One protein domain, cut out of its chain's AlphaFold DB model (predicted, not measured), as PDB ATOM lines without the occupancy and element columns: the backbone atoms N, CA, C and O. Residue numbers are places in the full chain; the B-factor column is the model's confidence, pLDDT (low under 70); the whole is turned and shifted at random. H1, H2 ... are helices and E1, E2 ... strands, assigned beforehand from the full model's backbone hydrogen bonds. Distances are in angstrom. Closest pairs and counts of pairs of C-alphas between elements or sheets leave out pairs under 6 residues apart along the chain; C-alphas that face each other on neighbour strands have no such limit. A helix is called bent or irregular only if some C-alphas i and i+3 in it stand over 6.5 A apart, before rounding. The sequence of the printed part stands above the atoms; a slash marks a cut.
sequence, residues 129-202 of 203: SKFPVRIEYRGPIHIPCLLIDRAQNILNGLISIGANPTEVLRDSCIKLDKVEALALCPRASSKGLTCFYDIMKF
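Overview. This is residues 129 to 202 of the 203 residues of an uncharacterized protein of Candidatus Korarchaeota archaeon (UniProt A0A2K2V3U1). A small two-stranded wall, E1 and E2 side by side, has the three helices off to the same side of it, the kinked helix H1 toward the E2 edge and the two short helices H2 and H3, about perpendicular to each other, farther out toward the E1 edge. A long unnamed stretch, residues 170 to 185, loops out after E2 and comes back, its residues 182 to 183 pairing beside E1. The printed part has 74 residues with two named strands and three named helices in the order E1, H1, E2, H2, H3; the sheet is parallel and the class is mixed, helices and strands. The whole is compact, with a radius of gyration of the C-alphas of 11.6 A and spans of 32 by 28 by 20 A.

Arrangement. E1, residues 137 to 142, and E2, residues 163 to 169, are parallel neighbours at 27 degrees; N 141 and O 167 are 2.9 A apart and N 164 and O 137 are 2.8 A apart, both within hydrogen-bond range. Residues 182 to 183 pair, parallel, with residues 141 to 142 of E1. H1, residues 145 to 160, forms with E1 and E2 a strand-helix-strand unit, two parallel neighbour strands with a helix between them in the chain, with a right-handed crossover. The closest C-alphas of H1 and E2, those of Ile 159 and Pro 165, are 7.5 A apart. H1 and E1 are near each other, with 5 pairs of C-alphas within 10 A. H2, residues 186 to 191, and H3, residues 196 to 201, only just touch, with 3 pairs of C-alphas within 8 A, the closest being Pro 186 and Tyr 197 at 6.2 A; they are about perpendicular at 85 degrees. H1 is apart from H2 and H3. O i to N i+4 pairs are within hydrogen-bond range throughout H3, in 8 of 12 for H1 and in 0 of 2 for H2, where 3 of 3 O i to N i+3 pairs are.

Along the chain. E1 begins at C-alpha 137 (-32.211, -4.033, -52.494) and is 12.9 A long; E2 is 15.0 A. H1 measures 21.7 A, with a kink of 77 degrees near residue 152, and is irregular: C-alphas 146 and 149 are 8.2 A apart. H2 is 10.1 A and H3 9.0 A, ending at C-alpha 201 (-43.150, -0.363, -61.426).

Size, cuts and confidence. The C-alphas farthest apart, those of Lys 130 and Asp 177, are 34.2 A apart. The printed part has no cut. The link from E2 to H2, 16 residues, is long; the other links between named elements are tight. The mean pLDDT of the printed part is 82.8, and residues 171 to 179 and 201 to 202 are under 70.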
ATOM      1  N   SER A 129     -38.924 -16.786 -57.552       93.25
ATOM      2  CA  SER A 129     -37.886 -17.471 -58.338       93.25
ATOM      3  C   SER A 129     -38.378 -18.030 -59.676       93.25
ATOM      4  O   SER A 129     -37.568 -18.297 -60.561       93.25
ATOM      5  N   LYS A 130     -39.693 -18.225 -59.831       93.38
ATOM      6  CA  LYS A 130     -40.317 -18.733 -61.062       93.38
ATOM      7  C   LYS A 130     -40.550 -17.642 -62.101       93.38
ATOM      8  O   LYS A 130     -40.955 -17.950 -63.219       93.38
ATOM      9  N   PHE A 131     -40.313 -16.383 -61.742       91.44
ATOM     10  CA  PHE A 131     -40.540 -15.235 -62.603       91.44
ATOM     11  C   PHE A 131     -39.212 -14.577 -62.979       91.44
ATOM     12  O   PHE A 131     -38.281 -14.565 -62.172       91.44
ATOM     13  N   PRO A 132     -39.107 -13.982 -64.180       90.31
ATOM     14  CA  PRO A 132     -37.932 -13.230 -64.613       90.31
ATOM     15  C   PRO A 132     -37.871 -11.850 -63.930       90.31
ATOM     16  O   PRO A 132     -37.820 -10.814 -64.586       90.31
ATOM     17  N   VAL A 133     -37.909 -11.833 -62.598       89.19
ATOM     18  CA  VAL A 133     -37.884 -10.632 -61.761       89.19
ATOM     19  C   VAL A 133     -36.551 -10.555 -61.025       89.19
ATOM     20  O   VAL A 133     -36.011 -11.556 -60.556       89.19
ATOM     21  N   ARG A 134     -36.010  -9.342 -60.932       91.19
ATOM     22  CA  ARG A 134     -34.740  -9.008 -60.290       91.19
ATOM     23  C   ARG A 134     -34.855  -7.673 -59.575       91.19
ATOM     24  O   ARG A 134     -35.204  -6.684 -60.197       91.19
ATOM     25  N   ILE A 135     -34.517  -7.629 -58.297       90.69
ATOM     26  CA  ILE A 135     -34.468  -6.388 -57.528       90.69
ATOM     27  C   ILE A 135     -33.066  -6.177 -56.978       90.69
ATOM     28  O   ILE A 135     -32.389  -7.131 -56.598       90.69
ATOM     29  N   GLU A 136     -32.652  -4.918 -56.906       91.12
ATOM     30  CA  GLU A 136     -31.447  -4.505 -56.198       91.12
ATOM     31  C   GLU A 136     -31.878  -3.815 -54.906       91.12
ATOM     32  O   GLU A 136     -32.305  -2.661 -54.897       91.12
ATOM     33  N   TYR A 137     -31.843  -4.559 -53.802       92.06
ATOM     34  CA  TYR A 137     -32.211  -4.033 -52.494       92.06
ATOM     35  C   TYR A 137     -31.318  -4.620 -51.408       92.06
ATOM     36  O   TYR A 137     -31.182  -5.839 -51.311       92.06
ATOM     37  N   ARG A 138     -30.768  -3.762 -50.546       93.88
ATOM     38  CA  ARG A 138     -30.070  -4.165 -49.323       93.88
ATOM     39  C   ARG A 138     -30.591  -3.351 -48.148       93.88
ATOM     40  O   ARG A 138     -30.461  -2.132 -48.151       93.88
ATOM     41  N   GLY A 139     -31.146  -4.025 -47.146       93.00
ATOM     42  CA  GLY A 139     -31.687  -3.368 -45.958       93.00
ATOM     43  C   GLY A 139     -32.739  -4.199 -45.218       93.00
ATOM     44  O   GLY A 139     -32.946  -5.370 -45.554       93.00
ATOM     45  N   PRO A 140     -33.389  -3.621 -44.196       91.25
ATOM     46  CA  PRO A 140     -34.450  -4.277 -43.441       91.25
ATOM     47  C   PRO A 140     -35.696  -4.560 -44.291       91.25
ATOM     48  O   PRO A 140     -36.076  -3.772 -45.151       91.25
ATOM     49  N   ILE A 141     -36.386  -5.668 -44.026       90.69
ATOM     50  CA  ILE A 141     -37.627  -6.031 -44.726       90.69
ATOM     51  C   ILE A 141     -38.773  -6.140 -43.734       90.69
ATOM     52  O   ILE A 141     -38.660  -6.814 -42.712       90.69
ATOM     53  N   HIS A 142     -39.900  -5.508 -44.061       87.00
ATOM     54  CA  HIS A 142     -41.134  -5.617 -43.286       87.00
ATOM     55  C   HIS A 142     -42.051  -6.692 -43.873       87.00
ATOM     56  O   HIS A 142     -42.538  -6.565 -45.001       87.00
ATOM     57  N   ILE A 143     -42.295  -7.753 -43.097       84.56
ATOM     58  CA  ILE A 143     -43.193  -8.843 -43.496       84.56
ATOM     59  C   ILE A 143     -44.642  -8.475 -43.140       84.56
ATOM     60  O   ILE A 143     -44.916  -8.099 -41.996       84.56
ATOM     61  N   PRO A 144     -45.605  -8.606 -44.073       80.56
ATOM     62  CA  PRO A 144     -47.007  -8.325 -43.801       80.56
ATOM     63  C   PRO A 144     -47.535  -9.235 -42.694       80.56
ATOM     64  O   PRO A 144     -47.362 -10.449 -42.742       80.56
ATOM     65  N   CYS A 145     -48.244  -8.657 -41.723       76.75
ATOM     66  CA  CYS A 145     -48.765  -9.401 -40.574       76.75
ATOM     67  C   CYS A 145     -49.693 -10.565 -40.962       76.75
ATOM     68  O   CYS A 145     -49.714 -11.570 -40.262       76.75
ATOM     69  N   LEU A 146     -50.418 -10.439 -42.079       79.88
ATOM     70  CA  LEU A 146     -51.304 -11.481 -42.610       79.88
ATOM     71  C   LEU A 146     -50.560 -12.720 -43.136       79.88
ATOM     72  O   LEU A 146     -51.208 -13.715 -43.424       79.88
ATOM     73  N   LEU A 147     -49.237 -12.644 -43.305       85.75
ATOM     74  CA  LEU A 147     -48.405 -13.703 -43.886       85.75
ATOM     75  C   LEU A 147     -47.201 -14.040 -42.989       85.75
ATOM     76  O   LEU A 147     -46.152 -14.465 -43.477       85.75
ATOM     77  N   ILE A 148     -47.300 -13.782 -41.681       82.62
ATOM     78  CA  ILE A 148     -46.169 -13.941 -40.758       82.62
ATOM     79  C   ILE A 148     -45.726 -15.403 -40.609       82.62
ATOM     80  O   ILE A 148     -44.535 -15.691 -40.507       82.62
ATOM     81  N   ASP A 149     -46.676 -16.326 -40.653       84.31
ATOM     82  CA  ASP A 149     -46.481 -17.775 -40.679       84.31
ATOM     83  C   ASP A 149     -45.774 -18.246 -41.963       84.31
ATOM     84  O   ASP A 149     -45.098 -19.271 -41.971       84.31
ATOM     85  N   ARG A 150     -45.855 -17.444 -43.027       90.75
ATOM     86  CA  ARG A 150     -45.249 -17.691 -44.344       90.75
ATOM     87  C   ARG A 150     -43.960 -16.900 -44.569       90.75
ATOM     88  O   ARG A 150     -43.382 -16.946 -45.657       90.75
ATOM     89  N   ALA A 151     -43.473 -16.194 -43.544       90.75
ATOM     90  CA  ALA A 151     -42.350 -15.262 -43.642       90.75
ATOM     91  C   ALA A 151     -41.090 -15.887 -44.256       90.75
ATOM     92  O   ALA A 151     -40.436 -15.256 -45.083       90.75
ATOM     93  N   GLN A 152     -40.752 -17.128 -43.890       94.75
ATOM     94  CA  GLN A 152     -39.539 -17.777 -44.396       94.75
ATOM     95  C   GLN A 152     -39.590 -18.006 -45.913       94.75
ATOM     96  O   GLN A 152     -38.597 -17.767 -46.599       94.75
ATOM     97  N   ASN A 153     -40.742 -18.414 -46.449       96.69
ATOM     98  CA  ASN A 153     -40.914 -18.633 -47.887       96.69
ATOM     99  C   ASN A 153     -40.816 -17.312 -48.658       96.69
ATOM    100  O   ASN A 153     -40.145 -17.243 -49.685       96.69
ATOM    101  N   ILE A 154     -41.421 -16.252 -48.117       95.88
ATOM    102  CA  ILE A 154     -41.362 -14.899 -48.684       95.88
ATOM    103  C   ILE A 154     -39.917 -14.389 -48.727       95.88
ATOM    104  O   ILE A 154     -39.477 -13.860 -49.746       95.88
ATOM    105  N   LEU A 155     -39.160 -14.569 -47.641       95.94
ATOM    106  CA  LEU A 155     -37.754 -14.161 -47.575       95.94
ATOM    107  C   LEU A 155     -36.890 -14.932 -48.571       95.94
ATOM    108  O   LEU A 155     -36.090 -14.325 -49.279       95.94
ATOM    109  N   ASN A 156     -37.080 -16.250 -48.669       97.25
ATOM    110  CA  ASN A 156     -36.357 -17.076 -49.631       97.25
ATOM    111  C   ASN A 156     -36.626 -16.618 -51.072       97.25
ATOM    112  O   ASN A 156     -35.691 -16.497 -51.866       97.25
ATOM    113  N   GLY A 157     -37.883 -16.319 -51.407       96.75
ATOM    114  CA  GLY A 157     -38.226 -15.817 -52.730       96.75
ATOM    115  C   GLY A 157     -37.642 -14.431 -53.007       96.75
ATOM    116  O   GLY A 157     -37.062 -14.237 -54.072       96.75
ATOM    117  N   LEU A 158     -37.664 -13.505 -52.044       95.69
ATOM    118  CA  LEU A 158     -37.002 -12.197 -52.173       95.69
ATOM    119  C   LEU A 158     -35.496 -12.323 -52.428       95.69
ATOM    120  O   LEU A 158     -34.962 -11.672 -53.326       95.69
ATOM    121  N   ILE A 159     -34.814 -13.191 -51.678       96.94
ATOM    122  CA  ILE A 159     -33.386 -13.463 -51.875       96.94
ATOM    123  C   ILE A 159     -33.141 -14.035 -53.275       96.94
ATOM    124  O   ILE A 159     -32.208 -13.621 -53.962       96.94
ATOM    125  N   SER A 160     -34.010 -14.935 -53.749       97.19
ATOM    126  CA  SER A 160     -33.863 -15.555 -55.073       97.19
ATOM    127  C   SER A 160     -33.916 -14.548 -56.230       97.19
ATOM    128  O   SER A 160     -33.259 -14.747 -57.257       97.19
ATOM    129  N   ILE A 161     -34.632 -13.434 -56.039       95.12
ATOM    130  CA  ILE A 161     -34.735 -12.343 -57.013       95.12
ATOM    131  C   ILE A 161     -33.725 -11.216 -56.759       95.12
ATOM    132  O   ILE A 161     -33.772 -10.207 -57.449       95.12
ATOM    133  N   GLY A 162     -32.763 -11.384 -55.848       94.75
ATOM    134  CA  GLY A 162     -31.628 -10.465 -55.690       94.75
ATOM    135  C   GLY A 162     -31.688  -9.522 -54.486       94.75
ATOM    136  O   GLY A 162     -30.774  -8.718 -54.311       94.75
ATOM    137  N   ALA A 163     -32.698  -9.631 -53.615       95.44
ATOM    138  CA  ALA A 163     -32.674  -8.896 -52.350       95.44
ATOM    139  C   ALA A 163     -31.572  -9.418 -51.412       95.44
ATOM    140  O   ALA A 163     -31.318 -10.620 -51.331       95.44
ATOM    141  N   ASN A 164     -30.991  -8.518 -50.621       95.94
ATOM    142  CA  ASN A 164     -30.055  -8.810 -49.538       95.94
ATOM    143  C   ASN A 164     -30.609  -8.257 -48.207       95.94
ATOM    144  O   ASN A 164     -30.251  -7.145 -47.798       95.94
ATOM    145  N   PRO A 165     -31.546  -8.979 -47.558       94.25
ATOM    146  CA  PRO A 165     -32.164  -8.535 -46.313       94.25
ATOM    147  C   PRO A 165     -31.127  -8.473 -45.183       94.25
ATOM    148  O   PRO A 165     -30.430  -9.454 -44.935       94.25
ATOM    149  N   THR A 166     -31.048  -7.354 -44.462       94.38
ATOM    150  CA  THR A 166     -30.168  -7.223 -43.280       94.38
ATOM    151  C   THR A 166     -30.889  -7.528 -41.973       94.38
ATOM    152  O   THR A 166     -30.262  -7.922 -40.995       94.38
ATOM    153  N   GLU A 167     -32.208  -7.344 -41.955       91.50
ATOM    154  CA  GLU A 167     -33.076  -7.538 -40.798       91.50
ATOM    155  C   GLU A 167     -34.499  -7.875 -41.267       91.50
ATOM    156  O   GLU A 167     -34.911  -7.488 -42.363       91.50
ATOM    157  N   VAL A 168     -35.258  -8.597 -40.438       88.62
ATOM    158  CA  VAL A 168     -36.665  -8.927 -40.697       88.62
ATOM    159  C   VAL A 168     -37.534  -8.327 -39.605       88.62
ATOM    160  O   VAL A 168     -37.576  -8.818 -38.477       88.62
ATOM    161  N   LEU A 169     -38.286  -7.299 -39.973       81.94
ATOM    162  CA  LEU A 169     -39.207  -6.604 -39.094       81.94
ATOM    163  C   LEU A 169     -40.563  -7.297 -39.153       81.94
ATOM    164  O   LEU A 169     -41.285  -7.242 -40.151       81.94
ATOM    165  N   ARG A 170     -40.878  -7.989 -38.060       70.94
ATOM    166  CA  ARG A 170     -42.105  -8.782 -37.890       70.94
ATOM    167  C   ARG A 170     -43.247  -7.986 -37.262       70.94
ATOM    168  O   ARG A 170     -44.324  -8.537 -37.042       70.94
ATOM    169  N   ASP A 171     -42.994  -6.725 -36.926       57.78
ATOM    170  CA  ASP A 171     -43.864  -5.979 -36.035       57.78
ATOM    171  C   ASP A 171     -45.202  -5.592 -36.680       57.78
ATOM    172  O   ASP A 171     -45.339  -5.371 -37.894       57.78
ATOM    173  N   SER A 172     -46.223  -5.585 -35.826       54.53
ATOM    174  CA  SER A 172     -47.626  -5.656 -36.213       54.53
ATOM    175  C   SER A 172     -48.131  -4.377 -36.884       54.53
ATOM    176  O   SER A 172     -48.525  -3.419 -36.224       54.53
ATOM    177  N   CYS A 173     -48.239  -4.436 -38.213       54.69
ATOM    178  CA  CYS A 173     -48.852  -3.423 -39.076       54.69
ATOM    179  C   CYS A 173     -48.069  -2.096 -39.146       54.69
ATOM    180  O   CYS A 173     -47.285  -1.753 -38.272       54.69
ATOM    181  N   ILE A 174     -48.310  -1.320 -40.206       50.44
ATOM    182  CA  ILE A 174     -47.646  -0.038 -40.513       50.44
ATOM    183  C   ILE A 174     -48.127   1.079 -39.550       50.44
ATOM    184  O   ILE A 174     -48.635   2.117 -39.975       50.44
ATOM    185  N   LYS A 175     -48.119   0.815 -38.243       49.03
ATOM    186  CA  LYS A 175     -48.354   1.782 -37.162       49.03
ATOM    187  C   LYS A 175     -47.047   2.259 -36.532       49.03
ATOM    188  O   LYS A 175     -47.092   3.110 -35.657       49.03
ATOM    189  N   LEU A 176     -45.918   1.712 -36.972       48.19
ATOM    190  CA  LEU A 176     -44.607   2.191 -36.583       48.19
ATOM    191  C   LEU A 176     -44.258   3.437 -37.400       48.19
ATOM    192  O   LEU A 176     -44.445   3.458 -38.622       48.19
ATOM    193  N   ASP A 177     -43.772   4.458 -36.695       51.72
ATOM    194  CA  ASP A 177     -43.046   5.600 -37.249       51.72
ATOM    195  C   ASP A 177     -42.043   5.136 -38.309       51.72
ATOM    196  O   ASP A 177     -41.531   4.027 -38.191       51.72
ATOM    197  N   LYS A 178     -41.800   5.967 -39.338       56.12
ATOM    198  CA  LYS A 178     -40.972   5.682 -40.531       56.12
ATOM    199  C   LYS A 178     -39.911   4.607 -40.284       56.12
ATOM    200  O   LYS A 178     -38.788   4.894 -39.881       56.12
ATOM    201  N   VAL A 179     -40.286   3.366 -40.554       63.53
ATOM    202  CA  VAL A 179     -39.358   2.254 -40.500       63.53
ATOM    203  C   VAL A 179     -38.597   2.287 -41.816       63.53
ATOM    204  O   VAL A 179     -39.210   2.164 -42.879       63.53
ATOM    205  N   GLU A 180     -37.282   2.483 -41.760       78.50
ATOM    206  CA  GLU A 180     -36.401   2.374 -42.927       78.50
ATOM    207  C   GLU A 180     -36.311   0.905 -43.371       78.50
ATOM    208  O   GLU A 180     -35.348   0.196 -43.093       78.50
ATOM    209  N   ALA A 181     -37.363   0.419 -44.028       87.00
ATOM    210  CA  ALA A 181     -37.482  -0.953 -44.496       87.00
ATOM    211  C   ALA A 181     -38.224  -1.026 -45.830       87.00
ATOM    212  O   ALA A 181     -39.079  -0.192 -46.136       87.00
ATOM    213  N   LEU A 182     -37.947  -2.079 -46.596       89.19
ATOM    214  CA  LEU A 182     -38.777  -2.449 -47.731       89.19
ATOM    215  C   LEU A 182     -40.082  -3.072 -47.231       89.19
ATOM    216  O   LEU A 182     -40.090  -4.179 -46.688       89.19
ATOM    217  N   ALA A 183     -41.194  -2.374 -47.442       87.81
ATOM    218  CA  ALA A 183     -42.511  -2.879 -47.093       87.81
ATOM    219  C   ALA A 183     -43.090  -3.765 -48.203       87.81
ATOM    220  O   ALA A 183     -43.217  -3.342 -49.355       87.81
ATOM    221  N   LEU A 184     -43.519  -4.980 -47.846       88.06
ATOM    222  CA  LEU A 184     -44.136  -5.928 -48.788       88.06
ATOM    223  C   LEU A 184     -45.674  -5.866 -48.787       88.06
ATOM    224  O   LEU A 184     -46.340  -6.757 -49.305       88.06
ATOM    225  N   CYS A 185     -46.253  -4.833 -48.174       83.38
ATOM    226  CA  CYS A 185     -47.688  -4.569 -48.196       83.38
ATOM    227  C   CYS A 185     -47.962  -3.360 -49.104       83.38
ATOM    228  O   CYS A 185     -47.407  -2.292 -48.829       83.38
ATOM    229  N   PRO A 186     -48.854  -3.466 -50.108       80.94
ATOM    230  CA  PRO A 186     -49.110  -2.381 -51.065       80.94
ATOM    231  C   PRO A 186     -49.639  -1.108 -50.384       80.94
ATOM    232  O   PRO A 186     -49.425   0.011 -50.844       80.94
ATOM    233  N   ARG A 187     -50.253  -1.252 -49.205       78.44
ATOM    234  CA  ARG A 187     -50.756  -0.129 -48.402       78.44
ATOM    235  C   ARG A 187     -49.658   0.771 -47.836       78.44
ATOM    236  O   ARG A 187     -49.959   1.896 -47.443       78.44
ATOM    237  N   ALA A 188     -48.413   0.302 -47.775       78.31
ATOM    238  CA  ALA A 188     -47.289   1.087 -47.267       78.31
ATOM    239  C   ALA A 188     -46.980   2.315 -48.132       78.31
ATOM    240  O   ALA A 188     -46.592   3.349 -47.590       78.31
ATOM    241  N   SER A 189     -47.258   2.238 -49.439       77.25
ATOM    242  CA  SER A 189     -47.048   3.348 -50.375       77.25
ATOM    243  C   SER A 189     -47.848   4.598 -49.968       77.25
ATOM    244  O   SER A 189     -47.302   5.694 -49.874       77.25
ATOM    245  N   SER A 190     -49.113   4.427 -49.547       75.62
ATOM    246  CA  SER A 190     -49.970   5.526 -49.051       75.62
ATOM    247  C   SER A 190     -49.456   6.226 -47.782       75.62
ATOM    248  O   SER A 190     -49.953   7.285 -47.409       75.62
ATOM    249  N   LYS A 191     -48.461   5.636 -47.110       72.75
ATOM    250  CA  LYS A 191     -47.836   6.152 -45.886       72.75
ATOM    251  C   LYS A 191     -46.433   6.713 -46.131       72.75
ATOM    252  O   LYS A 191     -45.727   7.016 -45.174       72.75
ATOM    253  N   GLY A 192     -46.030   6.848 -47.398       74.88
ATOM    254  CA  GLY A 192     -44.724   7.382 -47.784       74.88
ATOM    255  C   GLY A 192     -43.554   6.449 -47.462       74.88
ATOM    256  O   GLY A 192     -42.431   6.925 -47.315       74.88
ATOM    257  N   LEU A 193     -43.812   5.146 -47.313       77.88
ATOM    258  CA  LEU A 193     -42.770   4.137 -47.130       77.88
ATOM    259  C   LEU A 193     -42.398   3.505 -48.468       77.88
ATOM    260  O   LEU A 193     -43.262   3.272 -49.315       77.88
ATOM    261  N   THR A 194     -41.122   3.148 -48.612       83.81
ATOM    262  CA  THR A 194     -40.639   2.379 -49.759       83.81
ATOM    263  C   THR A 194     -41.320   1.017 -49.796       83.81
ATOM    264  O   THR A 194     -41.233   0.223 -48.857       83.81
ATOM    265  N   CYS A 195     -42.001   0.740 -50.903       86.25
ATOM    266  CA  CYS A 195     -42.806  -0.456 -51.071       86.25
ATOM    267  C   CYS A 195     -42.272  -1.313 -52.224       86.25
ATOM    268  O   CYS A 195     -41.868  -0.788 -53.260       86.25
ATOM    269  N   PHE A 196     -42.315  -2.641 -52.077       87.75
ATOM    270  CA  PHE A 196     -41.905  -3.583 -53.131       87.75
ATOM    271  C   PHE A 196     -42.627  -3.316 -54.461       87.75
ATOM    272  O   PHE A 196     -42.025  -3.338 -55.530       87.75
ATOM    273  N   TYR A 197     -43.907  -2.973 -54.379       84.75
ATOM    274  CA  TYR A 197     -44.760  -2.661 -55.520       84.75
ATOM    275  C   TYR A 197     -44.292  -1.420 -56.280       84.75
ATOM    276  O   TYR A 197     -44.500  -1.337 -57.486       84.75
ATOM    277  N   ASP A 198     -43.650  -0.473 -55.595       80.38
ATOM    278  CA  ASP A 198     -43.111   0.731 -56.221       80.38
ATOM    279  C   ASP A 198     -41.788   0.438 -56.932       80.38
ATOM    280  O   ASP A 198     -41.597   0.910 -58.046       80.38
ATOM    281  N   ILE A 199     -40.931  -0.423 -56.368       80.81
ATOM    282  CA  ILE A 199     -39.705  -0.897 -57.041       80.81
ATOM    283  C   ILE A 199     -40.059  -1.602 -58.356       80.81
ATOM    284  O   ILE A 199     -39.478  -1.327 -59.404       80.81
ATOM    285  N   MET A 200     -41.070  -2.468 -58.319       79.12
ATOM    286  CA  MET A 200     -41.479  -3.267 -59.474       79.12
ATOM    287  C   MET A 200     -42.103  -2.454 -60.623       79.12
ATOM    288  O   MET A 200     -42.131  -2.927 -61.760       79.12
ATOM    289  N   LYS A 201     -42.609  -1.238 -60.367       67.31
ATOM    290  CA  LYS A 201     -43.150  -0.363 -61.426       67.31
ATOM    291  C   LYS A 201     -42.074   0.105 -62.408       67.31
ATOM    292  O   LYS A 201     -42.386   0.324 -63.573       67.31
ATOM    293  N   PHE A 202     -40.833   0.246 -61.943       59.53
ATOM    294  CA  PHE A 202     -39.727   0.818 -62.722       59.53
ATOM    295  C   PHE A 202     -38.802  -0.219 -63.362       59.53
ATOM    296  O   PHE A 202     -37.876   0.156 -64.078       59.53
TER     297      PHE A 202